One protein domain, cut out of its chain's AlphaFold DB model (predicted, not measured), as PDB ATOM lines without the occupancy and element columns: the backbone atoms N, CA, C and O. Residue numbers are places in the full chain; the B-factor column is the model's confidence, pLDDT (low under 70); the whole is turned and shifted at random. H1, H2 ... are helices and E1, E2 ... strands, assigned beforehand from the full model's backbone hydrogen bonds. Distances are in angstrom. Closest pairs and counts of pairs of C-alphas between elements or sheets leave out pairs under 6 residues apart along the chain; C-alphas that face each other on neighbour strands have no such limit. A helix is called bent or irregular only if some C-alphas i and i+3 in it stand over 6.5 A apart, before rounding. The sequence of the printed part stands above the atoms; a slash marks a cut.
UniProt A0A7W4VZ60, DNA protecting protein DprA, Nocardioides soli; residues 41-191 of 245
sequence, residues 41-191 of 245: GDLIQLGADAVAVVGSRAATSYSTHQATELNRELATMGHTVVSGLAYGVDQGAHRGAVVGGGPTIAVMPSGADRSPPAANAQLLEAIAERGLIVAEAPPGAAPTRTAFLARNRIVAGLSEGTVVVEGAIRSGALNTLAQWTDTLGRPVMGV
ATOM      1  N   GLY A  41     361.189 161.580 150.160       63.91
ATOM      2  CA  GLY A  41     362.358 161.311 149.319       63.91
ATOM      3  C   GLY A  41     363.381 160.371 149.964       63.91
ATOM      4  O   GLY A  41     363.865 159.462 149.294       63.91
ATOM      5  N   ASP A  42     363.632 160.516 151.270       80.62
ATOM      6  CA  ASP A  42     364.597 159.680 151.998       80.62
ATOM      7  C   ASP A  42     364.156 158.206 152.000       80.62
ATOM      8  O   ASP A  42     364.975 157.302 151.843       80.62
ATOM      9  N   LEU A  43     362.848 157.950 152.143       85.31
ATOM     10  CA  LEU A  43     362.315 156.586 152.176       85.31
ATOM     11  C   LEU A  43     362.419 155.890 150.817       85.31
ATOM     12  O   LEU A  43     362.766 154.714 150.765       85.31
ATOM     13  N   ILE A  44     362.123 156.606 149.729       85.62
ATOM     14  CA  ILE A  44     362.236 156.060 148.371       85.62
ATOM     15  C   ILE A  44     363.699 155.772 148.036       85.62
ATOM     16  O   ILE A  44     364.005 154.698 147.528       85.62
ATOM     17  N   GLN A  45     364.603 156.697 148.364       87.56
ATOM     18  CA  GLN A  45     366.027 156.537 148.091       87.56
ATOM     19  C   GLN A  45     366.627 155.362 148.868       87.56
ATOM     20  O   GLN A  45     367.290 154.513 148.281       87.56
ATOM     21  N   LEU A  46     366.383 155.285 150.178       88.44
ATOM     22  CA  LEU A  46     366.928 154.201 150.992       88.44
ATOM     23  C   LEU A  46     366.221 152.864 150.743       88.44
ATOM     24  O   LEU A  46     366.833 151.818 150.932       88.44
ATOM     25  N   GLY A  47     364.957 152.884 150.318       88.38
ATOM     26  CA  GLY A  47     364.188 151.688 149.975       88.38
ATOM     27  C   GLY A  47     364.513 151.084 148.606       88.38
ATOM     28  O   GLY A  47     364.058 149.977 148.336       88.38
ATOM     29  N   ALA A  48     365.265 151.780 147.745       88.81
ATOM     30  CA  ALA A  48     365.528 151.333 146.377       88.81
ATOM     31  C   ALA A  48     366.326 150.019 146.320       88.81
ATOM     32  O   ALA A  48     365.908 149.101 145.627       88.81
ATOM     33  N   ASP A  49     367.404 149.910 147.104       91.56
ATOM     34  CA  ASP A  49     368.315 148.752 147.122       91.56
ATOM     35  C   ASP A  49     368.335 148.076 148.506       91.56
ATOM     36  O   ASP A  49     369.393 147.798 149.088       91.56
ATOM     37  N   ALA A  50     367.152 147.885 149.095       96.75
ATOM     38  CA  ALA A  50     367.030 147.486 150.491       96.75
ATOM     39  C   ALA A  50     366.797 145.979 150.684       96.75
ATOM     40  O   ALA A  50     366.005 145.352 149.984       96.75
ATOM     41  N   VAL A  51     367.423 145.396 151.705       97.75
ATOM     42  CA  VAL A  51     367.277 143.984 152.082       97.75
ATOM     43  C   VAL A  51     366.663 143.899 153.471       97.75
ATOM     44  O   VAL A  51     367.169 144.497 154.422       97.75
ATOM     45  N   ALA A  52     365.572 143.145 153.614       97.94
ATOM     46  CA  ALA A  52     365.004 142.880 154.926       97.94
ATOM     47  C   ALA A  52     365.779 141.755 155.607       97.94
ATOM     48  O   ALA A  52     365.906 140.669 155.046       97.94
ATOM     49  N   VAL A  53     366.248 141.975 156.834       97.38
ATOM     50  CA  VAL A  53     366.867 140.916 157.642       97.38
ATOM     51  C   VAL A  53     366.162 140.803 158.980       97.38
ATOM     52  O   VAL A  53     366.083 141.765 159.745       97.38
ATOM     53  N   VAL A  54     365.620 139.621 159.259       96.06
ATOM     54  CA  VAL A  54     364.744 139.381 160.410       96.06
ATOM     55  C   VAL A  54     365.017 138.037 161.067       96.06
ATOM     56  O   VAL A  54     365.596 137.124 160.472       96.06
ATOM     57  N   GLY A  55     364.547 137.877 162.300       92.62
ATOM     58  CA  GLY A  55     364.594 136.577 162.947       92.62
ATOM     59  C   GLY A  55     364.070 136.561 164.374       92.62
ATOM     60  O   GLY A  55     363.217 137.353 164.773       92.62
ATOM     61  N   SER A  56     364.562 135.592 165.140       90.75
ATOM     62  CA  SER A  56     364.159 135.333 166.515       90.75
ATOM     63  C   SER A  56     364.485 136.513 167.428       90.75
ATOM     64  O   SER A  56     365.578 137.080 167.389       90.75
ATOM     65  N   ARG A  57     363.542 136.835 168.324       90.06
ATOM     66  CA  ARG A  57     363.770 137.784 169.427       90.06
ATOM     67  C   ARG A  57     364.615 137.190 170.550       90.06
ATOM     68  O   ARG A  57     365.237 137.935 171.296       90.06
ATOM     69  N   ALA A  58     364.608 135.865 170.666       89.31
ATOM     70  CA  ALA A  58     365.436 135.085 171.575       89.31
ATOM     71  C   ALA A  58     366.530 134.381 170.759       89.31
ATOM     72  O   ALA A  58     366.648 133.161 170.798       89.31
ATOM     73  N   ALA A  59     367.239 135.159 169.935       89.19
ATOM     74  CA  ALA A  59     368.268 134.647 169.043       89.19
ATOM     75  C   ALA A  59     369.439 134.052 169.827       89.19
ATOM     76  O   ALA A  59     369.835 134.581 170.869       89.19
ATOM     77  N   THR A  60     370.037 132.995 169.284       90.88
ATOM     78  CA  THR A  60     371.312 132.478 169.790       90.88
ATOM     79  C   THR A  60     372.455 133.479 169.563       90.88
ATOM     80  O   THR A  60     372.352 134.415 168.759       90.88
ATOM     81  N   SER A  61     373.580 133.278 170.258       91.38
ATOM     82  CA  SER A  61     374.805 134.056 170.020       91.38
ATOM     83  C   SER A  61     375.291 133.906 168.579       91.38
ATOM     84  O   SER A  61     375.648 134.901 167.955       91.38
ATOM     85  N   TYR A  62     375.213 132.689 168.030       91.38
ATOM     86  CA  TYR A  62     375.515 132.406 166.630       91.38
ATOM     87  C   TYR A  62     374.671 133.263 165.688       91.38
ATOM     88  O   TYR A  62     375.217 134.001 164.880       91.38
ATOM     89  N   SER A  63     373.347 133.237 165.824       91.56
ATOM     90  CA  SER A  63     372.464 133.974 164.915       91.56
ATOM     91  C   SER A  63     372.605 135.484 165.050       91.56
ATOM     92  O   SER A  63     372.515 136.203 164.061       91.56
ATOM     93  N   THR A  64     372.871 135.979 166.260       94.00
ATOM     94  CA  THR A  64     373.169 137.402 166.468       94.00
ATOM     95  C   THR A  64     374.479 137.796 165.779       94.00
ATOM     96  O   THR A  64     374.544 138.852 165.147       94.00
ATOM     97  N   HIS A  65     375.504 136.942 165.855       95.50
ATOM     98  CA  HIS A  65     376.771 137.137 165.154       95.50
ATOM     99  C   HIS A  65     376.582 137.093 163.632       95.50
ATOM    100  O   HIS A  65     376.926 138.061 162.962       95.50
ATOM    101  N   GLN A  66     375.931 136.054 163.098       95.88
ATOM    102  CA  GLN A  66     375.634 135.935 161.668       95.88
ATOM    103  C   GLN A  66     374.823 137.121 161.143       95.88
ATOM    104  O   GLN A  66     375.132 137.646 160.079       95.88
ATOM    105  N   ALA A  67     373.809 137.574 161.888       96.75
ATOM    106  CA  ALA A  67     373.051 138.764 161.526       96.75
ATOM    107  C   ALA A  67     373.956 140.001 161.471       96.75
ATOM    108  O   ALA A  67     373.840 140.795 160.548       96.75
ATOM    109  N   THR A  68     374.873 140.160 162.423       97.94
ATOM    110  CA  THR A  68     375.789 141.308 162.445       97.94
ATOM    111  C   THR A  68     376.746 141.283 161.253       97.94
ATOM    112  O   THR A  68     376.831 142.267 160.525       97.94
ATOM    113  N   GLU A  69     377.416 140.157 161.007       97.88
ATOM    114  CA  GLU A  69     378.405 140.043 159.929       97.88
ATOM    115  C   GLU A  69     377.762 140.177 158.544       97.88
ATOM    116  O   GLU A  69     378.208 140.995 157.740       97.88
ATOM    117  N   LEU A  70     376.649 139.471 158.304       97.12
ATOM    118  CA  LEU A  70     375.912 139.546 157.040       97.12
ATOM    119  C   LEU A  70     375.500 140.987 156.721       97.12
ATOM    120  O   LEU A  70     375.658 141.456 155.597       97.12
ATOM    121  N   ASN A  71     374.964 141.704 157.709       97.88
ATOM    122  CA  ASN A  71     374.468 143.059 157.489       97.88
ATOM    123  C   ASN A  71     375.589 144.095 157.395       97.88
ATOM    124  O   ASN A  71     375.409 145.107 156.722       97.88
ATOM    125  N   ARG A  72     376.750 143.840 158.011       98.12
ATOM    126  CA  ARG A  72     377.955 144.645 157.788       98.12
ATOM    127  C   ARG A  72     378.393 144.562 156.331       98.12
ATOM    128  O   ARG A  72     378.627 145.594 155.712       98.12
ATOM    129  N   GLU A  73     378.453 143.353 155.781       97.69
ATOM    130  CA  GLU A  73     378.825 143.134 154.382       97.69
ATOM    131  C   GLU A  73     377.802 143.735 153.415       97.69
ATOM    132  O   GLU A  73     378.190 144.449 152.493       97.69
ATOM    133  N   LEU A  74     376.500 143.525 153.654       96.00
ATOM    134  CA  LEU A  74     375.430 144.161 152.872       96.00
ATOM    135  C   LEU A  74     375.583 145.687 152.837       96.00
ATOM    136  O   LEU A  74     375.552 146.282 151.760       96.00
ATOM    137  N   ALA A  75     375.815 146.305 153.994       96.19
ATOM    138  CA  ALA A  75     376.039 147.742 154.100       96.19
ATOM    139  C   ALA A  75     377.291 148.203 153.342       96.19
ATOM    140  O   ALA A  75     377.239 149.204 152.630       96.19
ATOM    141  N   THR A  76     378.401 147.461 153.429       95.50
ATOM    142  CA  THR A  76     379.630 147.770 152.674       95.50
ATOM    143  C   THR A  76     379.429 147.641 151.158       95.50
ATOM    144  O   THR A  76     380.060 148.363 150.390       95.50
ATOM    145  N   MET A  77     378.517 146.773 150.714       95.00
ATOM    146  CA  MET A  77     378.112 146.659 149.307       95.00
ATOM    147  C   MET A  77     377.126 147.752 148.856       95.00
ATOM    148  O   MET A  77     376.776 147.798 147.679       95.00
ATOM    149  N   GLY A  78     376.702 148.642 149.759       93.31
ATOM    150  CA  GLY A  78     375.785 149.744 149.466       93.31
ATOM    151  C   GLY A  78     374.303 149.406 149.632       93.31
ATOM    152  O   GLY A  78     373.464 150.234 149.283       93.31
ATOM    153  N   HIS A  79     373.959 148.235 150.175       95.81
ATOM    154  CA  HIS A  79     372.566 147.878 150.442       95.81
ATOM    155  C   HIS A  79     372.053 148.512 151.735       95.81
ATOM    156  O   HIS A  79     372.735 148.521 152.764       95.81
ATOM    157  N   THR A  80     370.799 148.961 151.710       97.56
ATOM    158  CA  THR A  80     370.100 149.402 152.920       97.56
ATOM    159  C   THR A  80     369.557 148.199 153.673       97.56
ATOM    160  O   THR A  80     368.829 147.378 153.122       97.56
ATOM    161  N   VAL A  81     369.820 148.114 154.973       98.00
ATOM    162  CA  VAL A  81     369.248 147.045 155.804       98.00
ATOM    163  C   VAL A  81     367.914 147.484 156.390       98.00
ATOM    164  O   VAL A  81     367.858 148.479 157.108       98.00
ATOM    165  N   VAL A  82     366.840 146.732 156.154       98.00
ATOM    166  CA  VAL A  82     365.521 146.975 156.761       98.00
ATOM    167  C   VAL A  82     365.262 145.937 157.840       98.00
ATOM    168  O   VAL A  82     365.327 144.733 157.603       98.00
ATOM    169  N   SER A  83     364.935 146.387 159.046       96.94
ATOM    170  CA  SER A  83     364.536 145.477 160.115       96.94
ATOM    171  C   SER A  83     363.623 146.167 161.120       96.94
ATOM    172  O   SER A  83     363.171 147.295 160.933       96.94
ATOM    173  N   GLY A  84     363.246 145.438 162.157       93.44
ATOM    174  CA  GLY A  84     362.179 145.804 163.064       93.44
ATOM    175  C   GLY A  84     362.584 146.436 164.386       93.44
ATOM    176  O   GLY A  84     361.705 146.673 165.222       93.44
ATOM    177  N   LEU A  85     363.889 146.608 164.610       92.06
ATOM    178  CA  LEU A  85     364.503 147.011 165.877       92.06
ATOM    179  C   LEU A  85     364.007 146.222 167.109       92.06
ATOM    180  O   LEU A  85     364.006 146.720 168.241       92.06
ATOM    181  N   ALA A  86     363.576 144.972 166.916       90.94
ATOM    182  CA  ALA A  86     363.299 144.065 168.020       90.94
ATOM    183  C   ALA A  86     364.606 143.574 168.674       90.94
ATOM    184  O   ALA A  86     365.709 143.878 168.230       90.94
ATOM    185  N   TYR A  87     364.487 142.806 169.757       90.75
ATOM    186  CA  TYR A  87     365.628 142.077 170.318       90.75
ATOM    187  C   TYR A  87     366.151 141.007 169.348       90.75
ATOM    188  O   TYR A  87     365.410 140.568 168.470       90.75
ATOM    189  N   GLY A  88     367.384 140.543 169.559       92.69
ATOM    190  CA  GLY A  88     367.934 139.379 168.864       92.69
ATOM    191  C   GLY A  88     368.413 139.712 167.454       92.69
ATOM    192  O   GLY A  88     369.270 140.576 167.281       92.69
ATOM    193  N   VAL A  89     367.874 139.025 166.443       95.38
ATOM    194  CA  VAL A  89     368.349 139.168 165.055       95.38
ATOM    195  C   VAL A  89     368.209 140.600 164.534       95.38
ATOM    196  O   VAL A  89     369.158 141.108 163.947       95.38
ATOM    197  N   ASP A  90     367.086 141.275 164.793       95.31
ATOM    198  CA  ASP A  90     366.864 142.654 164.334       95.31
ATOM    199  C   ASP A  90     367.940 143.619 164.880       95.31
ATOM    200  O   ASP A  90     368.452 144.473 164.158       95.31
ATOM    201  N   GLN A  91     368.332 143.458 166.151       95.38
ATOM    202  CA  GLN A  91     369.442 144.202 166.759       95.38
ATOM    203  C   GLN A  91     370.764 143.934 166.039       95.38
ATOM    204  O   GLN A  91     371.492 144.879 165.745       95.38
ATOM    205  N   GLY A  92     371.080 142.660 165.782       96.69
ATOM    206  CA  GLY A  92     372.289 142.267 165.056       96.69
ATOM    207  C   GLY A  92     372.322 142.864 163.651       96.69
ATOM    208  O   GLY A  92     373.332 143.432 163.255       96.69
ATOM    209  N   ALA A  93     371.191 142.839 162.943       97.69
ATOM    210  CA  ALA A  93     371.074 143.389 161.599       97.69
ATOM    211  C   ALA A  93     371.371 144.894 161.553       97.69
ATOM    212  O   ALA A  93     372.248 145.334 160.810       97.69
ATOM    213  N   HIS A  94     370.708 145.681 162.403       97.50
ATOM    214  CA  HIS A  94     370.958 147.121 162.474       97.50
ATOM    215  C   HIS A  94     372.385 147.449 162.925       97.50
ATOM    216  O   HIS A  94     373.013 148.345 162.367       97.50
ATOM    217  N   ARG A  95     372.920 146.719 163.915       96.94
ATOM    218  CA  ARG A  95     374.305 146.908 164.375       96.94
ATOM    219  C   ARG A  95     375.306 146.636 163.261       96.94
ATOM    220  O   ARG A  95     376.206 147.442 163.067       96.94
ATOM    221  N   GLY A  96     375.125 145.537 162.530       97.81
ATOM    222  CA  GLY A  96     375.949 145.192 161.378       97.81
ATOM    223  C   GLY A  96     375.960 146.311 160.346       97.81
ATOM    224  O   GLY A  96     377.029 146.779 159.969       97.81
ATOM    225  N   ALA A  97     374.778 146.810 159.977       97.62
ATOM    226  CA  ALA A  97     374.644 147.885 158.999       97.62
ATOM    227  C   ALA A  97     375.358 149.179 159.429       97.62
ATOM    228  O   ALA A  97     376.135 149.742 158.660       97.62
ATOM    229  N   VAL A  98     375.152 149.601 160.683       96.44
ATOM    230  CA  VAL A  98     375.804 150.785 161.267       96.44
ATOM    231  C   VAL A  98     377.326 150.622 161.285       96.44
ATOM    232  O   VAL A  98     378.041 151.532 160.870       96.44
ATOM    233  N   VAL A  99     377.833 149.465 161.723       96.50
ATOM    234  CA  VAL A  99     379.277 149.166 161.738       96.50
ATOM    235  C   VAL A  99     379.851 149.130 160.321       96.50
ATOM    236  O   VAL A  99     380.969 149.587 160.104       96.50
ATOM    237  N   GLY A 100     379.085 148.629 159.351       96.00
ATOM    238  CA  GLY A 100     379.445 148.632 157.933       96.00
ATOM    239  C   GLY A 100     379.380 150.011 157.276       96.00
ATOM    240  O   GLY A 100     379.710 150.127 156.100       96.00
ATOM    241  N   GLY A 101     378.948 151.048 158.005       93.88
ATOM    242  CA  GLY A 101     378.843 152.422 157.518       93.88
ATOM    243  C   GLY A 101     377.679 152.677 156.556       93.88
ATOM    244  O   GLY A 101     377.587 153.778 156.014       93.88
ATOM    245  N   GLY A 102     376.799 151.693 156.349       91.94
ATOM    246  CA  GLY A 102     375.665 151.784 155.431       91.94
ATOM    247  C   GLY A 102     374.367 152.231 156.111       91.94
ATOM    248  O   GLY A 102     374.259 152.232 157.343       91.94
ATOM    249  N   PRO A 103     373.356 152.620 155.320       94.06
ATOM    250  CA  PRO A 103     372.062 153.033 155.841       94.06
ATOM    251  C   PRO A 103     371.249 151.844 156.363       94.06
ATOM    252  O   PRO A 103     371.360 150.704 155.903       94.06
ATOM    253  N   THR A 104     370.356 152.116 157.313       96.69
ATOM    254  CA  THR A 104     369.409 151.110 157.800       96.69
ATOM    255  C   THR A 104     368.065 151.723 158.189       96.69
ATOM    256  O   THR A 104     367.995 152.839 158.695       96.69
ATOM    257  N   ILE A 105     366.977 151.001 157.927       96.44
ATOM    258  CA  ILE A 105     365.606 151.440 158.191       96.44
ATOM    259  C   ILE A 105     365.013 150.576 159.304       96.44
ATOM    260  O   ILE A 105     364.803 149.374 159.129       96.44
ATOM    261  N   ALA A 106     364.712 151.197 160.442       95.25
ATOM    262  CA  ALA A 106     364.002 150.583 161.556       95.25
ATOM    263  C   ALA A 106     362.493 150.802 161.417       95.25
ATOM    264  O   ALA A 106     362.006 151.928 161.514       95.25
ATOM    265  N   VAL A 107     361.738 149.720 161.234       94.94
ATOM    266  CA  VAL A 107     360.278 149.773 161.129       94.94
ATOM    267  C   VAL A 107     359.640 149.391 162.465       94.94
ATOM    268  O   VAL A 107     359.646 148.235 162.902       94.94
ATOM    269  N   MET A 108     359.066 150.384 163.132       92.06
ATOM    270  CA  MET A 108     358.598 150.298 164.507       92.06
ATOM    271  C   MET A 108     357.157 149.765 164.592       92.06
ATOM    272  O   MET A 108     356.290 150.176 163.823       92.06
ATOM    273  N   PRO A 109     356.854 148.876 165.557       90.56
ATOM    274  CA  PRO A 109     355.485 148.448 165.872       90.56
ATOM    275  C   PRO A 109     354.744 149.435 166.799       90.56
ATOM    276  O   PRO A 109     353.637 149.153 167.250       90.56
ATOM    277  N   SER A 110     355.384 150.544 167.162       89.62
ATOM    278  CA  SER A 110     354.886 151.620 168.023       89.62
ATOM    279  C   SER A 110     354.981 152.951 167.284       89.62
ATOM    280  O   SER A 110     355.544 152.992 166.193       89.62
ATOM    281  N   GLY A 111     354.494 154.038 167.888       86.44
ATOM    282  CA  GLY A 111     354.819 155.384 167.404       86.44
ATOM    283  C   GLY A 111     356.337 155.581 167.310       86.44
ATOM    284  O   GLY A 111     357.080 155.030 168.131       86.44
ATOM    285  N   ALA A 112     356.801 156.323 166.299       84.38
ATOM    286  CA  ALA A 112     358.234 156.544 166.063       84.38
ATOM    287  C   ALA A 112     358.911 157.316 167.210       84.38
ATOM    288  O   ALA A 112     360.081 157.102 167.499       84.38
ATOM    289  N   ASP A 113     358.155 158.171 167.902       78.75
ATOM    290  CA  ASP A 113     358.582 158.998 169.037       78.75
ATOM    291  C   ASP A 113     358.777 158.212 170.343       78.75
ATOM    292  O   ASP A 113     359.273 158.752 171.337       78.75
ATOM    293  N   ARG A 114     358.364 156.941 170.375       78.50
ATOM    294  CA  ARG A 114     358.522 156.085 171.547       78.50
ATOM    295  C   ARG A 114     359.906 155.458 171.559       78.50
ATOM    296  O   ARG A 114     360.246 154.690 170.660       78.50
ATOM    297  N   SER A 115     360.650 155.686 172.644       66.19
ATOM    298  CA  SER A 115     361.907 154.976 172.865       66.19
ATOM    299  C   SER A 115     361.687 153.459 172.781       66.19
ATOM    300  O   SER A 115     360.770 152.932 173.432       66.19
ATOM    301  N   PRO A 116     362.542 152.732 172.044       69.81
ATOM    302  CA  PRO A 116     362.604 151.286 172.131       69.81
ATOM    303  C   PRO A 116     363.023 150.880 173.558       69.81
ATOM    304  O   PRO A 116     363.332 151.732 174.401       69.81
ATOM    305  N   PRO A 117     363.042 149.576 173.882       68.50
ATOM    306  CA  PRO A 117     363.617 149.135 175.143       68.50
ATOM    307  C   PRO A 117     365.019 149.727 175.343       68.50
ATOM    308  O   PRO A 117     365.763 149.854 174.375       68.50
ATOM    309  N   ALA A 118     365.391 150.061 176.585       73.19
ATOM    310  CA  ALA A 118     366.609 150.828 176.894       73.19
ATOM    311  C   ALA A 118     367.894 150.273 176.243       73.19
ATOM    312  O   ALA A 118     368.780 151.037 175.882       73.19
ATOM    313  N   ALA A 119     367.957 148.956 176.024       76.19
ATOM    314  CA  ALA A 119     369.055 148.278 175.333       76.19
ATOM    315  C   ALA A 119     369.289 148.739 173.875       76.19
ATOM    316  O   ALA A 119     370.364 148.500 173.335       76.19
ATOM    317  N   ASN A 120     368.299 149.383 173.246       85.81
ATOM    318  CA  ASN A 120     368.342 149.848 171.858       85.81
ATOM    319  C   ASN A 120     368.424 151.369 171.722       85.81
ATOM    320  O   ASN A 120     368.368 151.846 170.598       85.81
ATOM    321  N   ALA A 121     368.545 152.134 172.811       86.06
ATOM    322  CA  ALA A 121     368.546 153.598 172.730       86.06
ATOM    323  C   ALA A 121     369.707 154.131 171.869       86.06
ATOM    324  O   ALA A 121     369.467 154.803 170.873       86.06
ATOM    325  N   GLN A 122     370.942 153.725 172.176       89.50
ATOM    326  CA  GLN A 122     372.129 154.108 171.395       89.50
ATOM    327  C   GLN A 122     372.062 153.609 169.947       89.50
ATOM    328  O   GLN A 122     372.493 154.287 169.022       89.50
ATOM    329  N   LEU A 123     371.500 152.415 169.742       91.81
ATOM    330  CA  LEU A 123     371.339 151.861 168.402       91.81
ATOM    331  C   LEU A 123     370.322 152.668 167.589       91.81
ATOM    332  O   LEU A 123     370.562 152.927 166.421       91.81
ATOM    333  N   LEU A 124     369.214 153.094 168.197       89.81
ATOM    334  CA  LEU A 124     368.225 153.954 167.550       89.81
ATOM    335  C   LEU A 124     368.838 155.293 167.129       89.81
ATOM    336  O   LEU A 124     368.575 155.751 166.023       89.81
ATOM    337  N   GLU A 125     369.653 155.898 167.995       89.56
ATOM    338  CA  GLU A 125     370.369 157.142 167.693       89.56
ATOM    339  C   GLU A 125     371.307 156.951 166.494       89.56
ATOM    340  O   GLU A 125     371.195 157.684 165.515       89.56
ATOM    341  N   ALA A 126     372.116 155.889 166.496       91.75
ATOM    342  CA  ALA A 126     372.992 155.567 165.371       91.75
ATOM    343  C   ALA A 126     372.222 155.298 164.060       91.75
ATOM    344  O   ALA A 126     372.675 155.673 162.979       91.75
ATOM    345  N   ILE A 127     371.038 154.679 164.138       92.69
ATOM    346  CA  ILE A 127     370.150 154.500 162.980       92.69
ATOM    347  C   ILE A 127     369.632 155.855 162.488       92.69
ATOM    348  O   ILE A 127     369.606 156.093 161.286       92.69
ATOM    349  N   ALA A 128     369.229 156.752 163.389       89.69
ATOM    350  CA  ALA A 128     368.683 158.060 163.030       89.69
ATOM    351  C   ALA A 128     369.711 158.984 162.355       89.69
ATOM    352  O   ALA A 128     369.323 159.866 161.591       89.69
ATOM    353  N   GLU A 129     371.006 158.791 162.612       88.31
ATOM    354  CA  GLU A 129     372.076 159.583 161.995       88.31
ATOM    355  C   GLU A 129     372.238 159.320 160.490       88.31
ATOM    356  O   GLU A 129     372.597 160.230 159.743       88.31
ATOM    357  N   ARG A 130     372.014 158.079 160.040       83.25
ATOM    358  CA  ARG A 130     372.383 157.618 158.679       83.25
ATOM    359  C   ARG A 130     371.280 156.858 157.950       83.25
ATOM    360  O   ARG A 130     371.446 156.469 156.799       83.25
ATOM    361  N   GLY A 131     370.180 156.604 158.632       91.62
ATOM    362  CA  GLY A 131     369.083 155.773 158.182       91.62
ATOM    363  C   GLY A 131     367.744 156.400 158.529       91.62
ATOM    364  O   GLY A 131     367.609 157.621 158.584       91.62
ATOM    365  N   LEU A 132     366.731 155.562 158.745       92.94
ATOM    366  CA  LEU A 132     365.370 156.023 159.015       92.94
ATOM    367  C   LEU A 132     364.696 155.212 160.111       92.94
ATOM    368  O   LEU A 132     364.888 154.004 160.240       92.94
ATOM    369  N   ILE A 133     363.823 155.889 160.849       91.94
ATOM    370  CA  ILE A 133     362.883 155.272 161.778       91.94
ATOM    371  C   ILE A 133     361.491 155.498 161.202       91.94
ATOM    372  O   ILE A 133     361.054 156.635 161.030       91.94
ATOM    373  N   VAL A 134     360.798 154.409 160.888       92.00
ATOM    374  CA  VAL A 134     359.498 154.427 160.219       92.00
ATOM    375  C   VAL A 134     358.466 153.785 161.133       92.00
ATOM    376  O   VAL A 134     358.686 152.702 161.667       92.00
ATOM    377  N   ALA A 135     357.319 154.430 161.298       91.00
ATOM    378  CA  ALA A 135     356.192 153.895 162.047       91.00
ATOM    379  C   ALA A 135     354.888 154.199 161.313       91.00
ATOM    380  O   ALA A 135     354.681 155.319 160.857       91.00
ATOM    381  N   GLU A 136     353.999 153.212 161.241       90.94
ATOM    382  CA  GLU A 136     352.608 153.429 160.819       90.94
ATOM    383  C   GLU A 136     351.729 153.884 161.993       90.94
ATOM    384  O   GLU A 136     350.738 154.587 161.815       90.94
ATOM    385  N   ALA A 137     352.082 153.472 163.212       89.06
ATOM    386  CA  ALA A 137     351.311 153.802 164.398       89.06
ATOM    387  C   ALA A 137     351.438 155.300 164.744       89.06
ATOM    388  O   ALA A 137     352.523 155.873 164.589       89.06
ATOM    389  N   PRO A 138     350.366 155.933 165.259       87.50
ATOM    390  CA  PRO A 138     350.397 157.350 165.599       87.50
ATOM    391  C   PRO A 138     351.401 157.638 166.729       87.50
ATOM    392  O   PRO A 138     351.707 156.738 167.525       87.50
ATOM    393  N   PRO A 139     351.893 158.886 166.844       87.62
ATOM    394  CA  PRO A 139     352.794 159.270 167.922       87.62
ATOM    395  C   PRO A 139     352.253 158.890 169.309       87.62
ATOM    396  O   PRO A 139     351.061 159.015 169.592       87.62
ATOM    397  N   GLY A 140     353.123 158.370 170.171       85.56
ATOM    398  CA  GLY A 140     352.800 157.896 171.516       85.56
ATOM    399  C   GLY A 140     352.195 156.486 171.595       85.56
ATOM    400  O   GLY A 140     352.141 155.916 172.696       85.56
ATOM    401  N   ALA A 141     351.792 155.879 170.471       88.38
ATOM    402  CA  ALA A 141     351.160 154.558 170.450       88.38
ATOM    403  C   ALA A 141     352.088 153.458 170.984       88.38
ATOM    404  O   ALA A 141     353.220 153.289 170.528       88.38
ATOM    405  N   ALA A 142     351.601 152.677 171.950       89.56
ATOM    406  CA  ALA A 142     352.343 151.555 172.513       89.56
ATOM    407  C   ALA A 142     352.384 150.356 171.544       89.56
ATOM    408  O   ALA A 142     351.417 150.128 170.816       89.56
ATOM    409  N   PRO A 143     353.463 149.551 171.559       87.94
ATOM    410  CA  PRO A 143     353.543 148.371 170.711       87.94
ATOM    411  C   PRO A 143     352.529 147.312 171.158       87.94
ATOM    412  O   PRO A 143     352.470 146.948 172.334       87.94
ATOM    413  N   THR A 144     351.760 146.778 170.213       90.81
ATOM    414  CA  THR A 144     350.816 145.672 170.438       90.81
ATOM    415  C   THR A 144     351.211 144.458 169.607       90.81
ATOM    416  O   THR A 144     351.918 144.579 168.605       90.81
ATOM    417  N   ARG A 145     350.738 143.264 169.987       88.12
ATOM    418  CA  ARG A 145     350.967 142.042 169.193       88.12
ATOM    419  C   ARG A 145     350.475 142.206 167.751       88.12
ATOM    420  O   ARG A 145     351.166 141.791 166.828       88.12
ATOM    421  N   THR A 146     349.319 142.838 167.567       90.81
ATOM    422  CA  THR A 146     348.751 143.112 166.243       90.81
ATOM    423  C   THR A 146     349.623 144.078 165.451       90.81
ATOM    424  O   THR A 146     349.904 143.807 164.291       90.81
ATOM    425  N   ALA A 147     350.131 145.145 166.077       90.50
ATOM    426  CA  ALA A 147     351.021 146.094 165.410       90.50
ATOM    427  C   ALA A 147     352.351 145.453 164.979       90.50
ATOM    428  O   ALA A 147     352.846 145.741 163.894       90.50
ATOM    429  N   PHE A 148     352.896 144.522 165.774       88.56
ATOM    430  CA  PHE A 148     354.066 143.727 165.377       88.56
ATOM    431  C   PHE A 148     353.823 142.910 164.099       88.56
ATOM    432  O   PHE A 148     354.708 142.843 163.253       88.56
ATOM    433  N   LEU A 149     352.644 142.302 163.947       91.00
ATOM    434  CA  LEU A 149     352.302 141.531 162.745       91.00
ATOM    435  C   LEU A 149     351.975 142.440 161.557       91.00
ATOM    436  O   LEU A 149     352.450 142.196 160.452       91.00
ATOM    437  N   ALA A 150     351.199 143.500 161.789       91.50
ATOM    438  CA  ALA A 150     350.794 144.449 160.758       91.50
ATOM    439  C   ALA A 150     352.010 145.127 160.120       91.50
ATOM    440  O   ALA A 150     352.105 145.189 158.898       91.50
ATOM    441  N   ARG A 151     352.988 145.538 160.933       93.88
ATOM    442  CA  ARG A 151     354.219 146.183 160.471       93.88
ATOM    443  C   ARG A 151     355.038 145.319 159.507       93.88
ATOM    444  O   ARG A 151     355.762 145.863 158.675       93.88
ATOM    445  N   ASN A 152     354.959 143.990 159.586       94.12
ATOM    446  CA  ASN A 152     355.780 143.115 158.741       94.12
ATOM    447  C   ASN A 152     355.502 143.315 157.248       94.12
ATOM    448  O   ASN A 152     356.426 143.218 156.447       94.12
ATOM    449  N   ARG A 153     354.281 143.710 156.873       95.38
ATOM    450  CA  ARG A 153     353.968 144.070 155.483       95.38
ATOM    451  C   ARG A 153     354.804 145.254 154.976       95.38
ATOM    452  O   ARG A 153     355.128 145.306 153.800       95.38
ATOM    453  N   ILE A 154     355.168 146.192 155.857       95.31
ATOM    454  CA  ILE A 154     355.986 147.364 155.522       95.31
ATOM    455  C   ILE A 154     357.443 146.937 155.347       95.31
ATOM    456  O   ILE A 154     358.073 147.329 154.377       95.31
ATOM    457  N   VAL A 155     357.964 146.079 156.230       96.44
ATOM    458  CA  VAL A 155     359.325 145.523 156.089       96.44
ATOM    459  C   VAL A 155     359.469 144.750 154.776       96.44
ATOM    460  O   VAL A 155     360.415 144.984 154.027       96.44
ATOM    461  N   ALA A 156     358.503 143.882 154.463       95.69
ATOM    462  CA  ALA A 156     358.470 143.164 153.192       95.69
ATOM    463  C   ALA A 156     358.320 144.122 151.998       95.69
ATOM    464  O   ALA A 156     359.009 143.967 150.997       95.69
ATOM    465  N   GLY A 157     357.456 145.136 152.112       94.88
ATOM    466  CA  GLY A 157     357.194 146.128 151.066       94.88
ATOM    467  C   GLY A 157     358.369 147.060 150.760       94.88
ATOM    468  O   GLY A 157     358.536 147.456 149.607       94.88
ATOM    469  N   LEU A 158     359.211 147.359 151.747       95.12
ATOM    470  CA  LEU A 158     360.382 148.226 151.589       95.12
ATOM    471  C   LEU A 158     361.626 147.508 151.063       95.12
ATOM    472  O   LEU A 158     362.577 148.187 150.714       95.12
ATOM    473  N   SER A 159     361.651 146.176 151.041       95.56
ATOM    474  CA  SER A 159     362.846 145.397 150.699       95.56
ATOM    475  C   SER A 159     362.685 144.637 149.393       95.56
ATOM    476  O   SER A 159     361.604 144.145 149.109       95.56
ATOM    477  N   GLU A 160     363.751 144.464 148.619       95.44
ATOM    478  CA  GLU A 160     363.750 143.636 147.406       95.44
ATOM    479  C   GLU A 160     363.640 142.138 147.710       95.44
ATOM    480  O   GLU A 160     363.200 141.357 146.870       95.44
ATOM    481  N   GLY A 161     363.998 141.735 148.927       95.19
ATOM    482  CA  GLY A 161     363.913 140.370 149.421       95.19
ATOM    483  C   GLY A 161     364.118 140.313 150.931       95.19
ATOM    484  O   GLY A 161     364.594 141.268 151.548       95.19
ATOM    485  N   THR A 162     363.762 139.175 151.528       96.50
ATOM    486  CA  THR A 162     363.869 138.957 152.977       96.50
ATOM    487  C   THR A 162     364.823 137.813 153.295       96.50
ATOM    488  O   THR A 162     364.676 136.716 152.765       96.50
ATOM    489  N   VAL A 163     365.752 138.037 154.223       96.25
ATOM    490  CA  VAL A 163     366.619 137.022 154.825       96.25
ATOM    491  C   VAL A 163     366.147 136.722 156.249       96.25
ATOM    492  O   VAL A 163     366.111 137.601 157.113       96.25
ATOM    493  N   VAL A 164     365.811 135.462 156.510       94.56
ATOM    494  CA  VAL A 164     365.458 134.950 157.836       94.56
ATOM    495  C   VAL A 164     366.688 134.293 158.457       94.56
ATOM    496  O   VAL A 164     367.145 133.254 157.985       94.56
ATOM    497  N   VAL A 165     367.233 134.889 159.519       92.12
ATOM    498  CA  VAL A 165     368.468 134.385 160.152       92.12
ATOM    499  C   VAL A 165     368.187 133.244 161.124       92.12
ATOM    500  O   VAL A 165     368.887 132.240 161.140       92.12
ATOM    501  N   GLU A 166     367.152 133.389 161.946       88.62
ATOM    502  CA  GLU A 166     366.744 132.369 162.909       88.62
ATOM    503  C   GLU A 166     365.247 132.490 163.164       88.62
ATOM    504  O   GLU A 166     364.718 133.597 163.257       88.62
ATOM    505  N   GLY A 167     364.549 131.373 163.330       82.00
ATOM    506  CA  GLY A 167     363.126 131.389 163.615       82.00
ATOM    507  C   GLY A 167     362.598 130.037 164.044       82.00
ATOM    508  O   GLY A 167     362.963 129.011 163.478       82.00
ATOM    509  N   ALA A 168     361.686 130.026 165.015       73.88
ATOM    510  CA  ALA A 168     360.901 128.828 165.282       73.88
ATOM    511  C   ALA A 168     360.031 128.499 164.057       73.88
ATOM    512  O   ALA A 168     359.424 129.398 163.477       73.88
ATOM    513  N   ILE A 169     359.885 127.210 163.737       62.00
ATOM    514  CA  ILE A 169     359.068 126.705 162.610       62.00
ATOM    515  C   ILE A 169     357.634 127.275 162.633       62.00
ATOM    516  O   ILE A 169     357.015 127.505 161.598       62.00
ATOM    517  N   ARG A 170     357.091 127.531 163.829       75.62
ATOM    518  CA  ARG A 170     355.746 128.095 164.037       75.62
ATOM    519  C   ARG A 170     355.768 129.567 164.457       75.62
ATOM    520  O   ARG A 170     354.871 130.031 165.160       75.62
ATOM    521  N   SER A 171     356.801 130.311 164.067       81.50
ATOM    522  CA  SER A 171     356.888 131.742 164.345       81.50
ATOM    523  C   SER A 171     355.863 132.502 163.507       81.50
ATOM    524  O   SER A 171     356.089 132.786 162.335       81.50
ATOM    525  N   GLY A 172     354.735 132.875 164.119       79.62
ATOM    526  CA  GLY A 172     353.682 133.632 163.434       79.62
ATOM    527  C   GLY A 172     354.187 134.940 162.816       79.62
ATOM    528  O   GLY A 172     353.783 135.287 161.717       79.62
ATOM    529  N   ALA A 173     355.130 135.627 163.470       80.19
ATOM    530  CA  ALA A 173     355.707 136.859 162.935       80.19
ATOM    531  C   ALA A 173     356.528 136.620 161.658       80.19
ATOM    532  O   ALA A 173     356.349 137.346 160.680       80.19
ATOM    533  N   LEU A 174     357.391 135.598 161.649       84.00
ATOM    534  CA  LEU A 174     358.215 135.277 160.479       84.00
ATOM    535  C   LEU A 174     357.375 134.687 159.349       84.00
ATOM    536  O   LEU A 174     357.582 135.053 158.199       84.00
ATOM    537  N   ASN A 175     356.376 133.865 159.675       85.56
ATOM    538  CA  ASN A 175     355.459 133.305 158.686       85.56
ATOM    539  C   ASN A 175     354.657 134.408 157.988       85.56
ATOM    540  O   ASN A 175     354.594 134.428 156.765       85.56
ATOM    541  N   THR A 176     354.104 135.367 158.742       86.25
ATOM    542  CA  THR A 176     353.401 136.515 158.152       86.25
ATOM    543  C   THR A 176     354.333 137.358 157.283       86.25
ATOM    544  O   THR A 176     353.935 137.779 156.204       86.25
ATOM    545  N   LEU A 177     355.578 137.597 157.706       88.31
ATOM    546  CA  LEU A 177     356.538 138.354 156.897       88.31
ATOM    547  C   LEU A 177     356.914 137.626 155.599       88.31
ATOM    548  O   LEU A 177     356.903 138.237 154.530       88.31
ATOM    549  N   ALA A 178     357.232 136.334 155.687       88.31
ATOM    550  CA  ALA A 178     357.557 135.510 154.529       88.31
ATOM    551  C   ALA A 178     356.378 135.463 153.550       88.31
ATOM    552  O   ALA A 178     356.574 135.642 152.355       88.31
ATOM    553  N   GLN A 179     355.151 135.338 154.064       91.25
ATOM    554  CA  GLN A 179     353.934 135.392 153.259       91.25
ATOM    555  C   GLN A 179     353.764 136.737 152.541       91.25
ATOM    556  O   GLN A 179     353.450 136.749 151.353       91.25
ATOM    557  N   TRP A 180     353.977 137.872 153.219       95.88
ATOM    558  CA  TRP A 180     353.934 139.185 152.563       95.88
ATOM    559  C   TRP A 180     355.001 139.313 151.476       95.88
ATOM    560  O   TRP A 180     354.710 139.818 150.399       95.88
ATOM    561  N   THR A 181     356.214 138.830 151.741       94.12
ATOM    562  CA  THR A 181     357.331 138.874 150.786       94.12
ATOM    563  C   THR A 181     357.028 138.039 149.540       94.12
ATOM    564  O   THR A 181     357.175 138.527 148.422       94.12
ATOM    565  N   ASP A 182     356.508 136.825 149.728       92.81
ATOM    566  CA  ASP A 182     356.076 135.932 148.648       92.81
ATOM    567  C   ASP A 182     354.910 136.527 147.841       92.81
ATOM    568  O   ASP A 182     354.938 136.539 146.613       92.81
ATOM    569  N   THR A 183     353.931 137.138 148.521       95.69
ATOM    570  CA  THR A 183     352.800 137.833 147.872       95.69
ATOM    571  C   THR A 183     353.271 138.991 146.982       95.69
ATOM    572  O   THR A 183     352.646 139.284 145.966       95.69
ATOM    573  N   LEU A 184     354.385 139.637 147.338       95.69
ATOM    574  CA  LEU A 184     355.017 140.693 146.543       95.69
ATOM    575  C   LEU A 184     355.909 140.150 145.410       95.69
ATOM    576  O   LEU A 184     356.520 140.938 144.693       95.69
ATOM    577  N   GLY A 185     356.003 138.826 145.242       94.81
ATOM    578  CA  GLY A 185     356.849 138.183 144.236       94.81
ATOM    579  C   GLY A 185     358.346 138.305 144.528       94.81
ATOM    580  O   GLY A 185     359.156 138.263 143.602       94.81
ATOM    581  N   ARG A 186     358.718 138.492 145.800       95.19
ATOM    582  CA  ARG A 186     360.097 138.737 146.237       95.19
ATOM    583  C   ARG A 186     360.707 137.495 146.892       95.19
ATOM    584  O   ARG A 186     359.993 136.724 147.533       95.19
ATOM    585  N   PRO A 187     362.025 137.274 146.757       95.25
ATOM    586  CA  PRO A 187     362.681 136.112 147.335       95.25
ATOM    587  C   PRO A 187     362.685 136.151 148.867       95.25
ATOM    588  O   PRO A 187     362.979 137.172 149.494       95.25
ATOM    589  N   VAL A 188     362.430 134.985 149.462       93.94
ATOM    590  CA  VAL A 188     362.667 134.705 150.881       93.94
ATOM    591  C   VAL A 188     363.842 133.738 150.985       93.94
ATOM    592  O   VAL A 188     363.851 132.681 150.355       93.94
ATOM    593  N   MET A 189     364.838 134.105 151.780       93.12
ATOM    594  CA  MET A 189     366.080 133.368 151.988       93.12
ATOM    595  C   MET A 189     366.239 133.020 153.467       93.12
ATOM    596  O   MET A 189     365.706 133.710 154.335       93.12
ATOM    597  N   GLY A 190     366.980 131.954 153.758       90.88
ATOM    598  CA  GLY A 190     367.291 131.526 155.120       90.88
ATOM    599  C   GLY A 190     368.796 131.440 155.338       90.88
ATOM    600  O   GLY A 190     369.516 130.979 154.452       90.88
ATOM    601  N   VAL A 191     369.271 131.858 156.511       88.44
ATOM    602  CA  VAL A 191     370.656 131.602 156.930       88.44
ATOM    603  C   VAL A 191     370.740 130.166 157.454       88.44
ATOM    604  O   VAL A 191     369.898 129.769 158.266       88.44
TER     605      VAL A 191
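This is residues 41 to 191 of the 245 residues of the protein "DNA protecting protein DprA" of Nocardioides soli (UniProt A0A7W4VZ60). A strongly twisted sheet of six parallel strands is the middle layer of a three-layer sandwich, with H2, H3 and H4 over one face and H1, H5 and H6 over the other. The sheet curls round H5, while the short H1 crosses the strands near the E4 edge, over E3 and, only just, E4, with 3 of its 7 C-alphas on E4. The printed part has 151 residues with six named helices and six named strands, which alternate along it as H1 E1 H2 E2 H3 E3 H4 E4 H5 E5 H6 E6. The sheet's order is E4 E3 E2 E1 E5 E6, and the class is mixed, helices and strands. The whole is compact, with a radius of gyration of the C-alphas of 13.6 A, and rounded, spanning 34 by 33 by 32 A.

Along the printed part the strands of the sheet are E1, residues 50 to 54, E2, residues 80 to 83, E3, residues 104 to 108, E4, residues 132 to 135, E5, residues 161 to 164, and E6, residues 188 to 190. H1, residues 41 to 47, is on the sheet at a height of 9.0 A and runs across the strands, at 77 degrees to E3 on the local plane. E1 is parallel to E2, with N 51 and O 80 2.8 A apart, within hydrogen-bond range. H2, residues 61 to 76, is on the opposite face from H1, at a height of 9.8 A over E2 and E1, and runs along the strands. E2 is parallel to E3, with N 105 and O 81 at 2.8 A. H3, residues 89 to 99, is on the same face as H2, at a height of 8.2 A. H2 and H3 touch at a steep tilt of 39 degrees, the same way, closest at the C-alphas of Thr 68 and Gly 96, 4.0 A apart. H4, residues 118 to 130, touches H3 at a steep tilt of 44 degrees, with the C-alphas of Val 98 and Ala 126 closest at 6.9 A. E4, an edge strand, is parallel to E3, with N 106 and O 132 at 2.8 A. H5, residues 145 to 158, is on the same face as H1, with its C-alpha of Val 155 closest to that of Ala 52 in E1, at 6.4 A. E5 is parallel to E1, with N 52 and O 161 at 3.0 A. H6, residues 172 to 183, is on the same face as H5, at a height of 9.6 A over E5. H5 and H6 touch at a shallow tilt of 31 degrees, the same way, closest at the C-alphas of Ala 156 and Thr 181, 5.0 A apart. The other edge strand, E6, is parallel to E5, with N 189 and O 162 at 2.8 A. Four strand-helix-strand units, each two parallel neighbour strands with a helix between, have right-handed crossovers: E1 H2 E2, E2 H3 E3, E3 H4 E4 and E5 H6 E6. Every O i to N i+4 pair is within hydrogen-bond range in H1, H2, H3 and H6, against 6 of 9 in H4 and 7 of 10 in H5.

H1 begins at C-alpha 41, (362.358, 161.311, 149.319). E1 measures 13.0 A and H2, the longest helix by residues, 22.6 A from first to last C-alpha. H3 measures 15.2 A and E3 12.7 A. H4 measures 20.3 A and is irregular, with C-alphas 119 and 122 7.7 A apart. H5 begins at C-alpha 145, (350.967, 142.042, 169.193), and measures 20.9 A; H6 measures 16.1 A. E6 ends at C-alpha 190, (367.291, 131.526, 155.120).

The two C-alphas farthest apart are those of Gly 41 and Ile 169, at 37.2 A. The printed part has no cut and no long link. The model's mean pLDDT over the printed part is 90.8; residue 41, residues 115 to 117 and residue 169 are under 70.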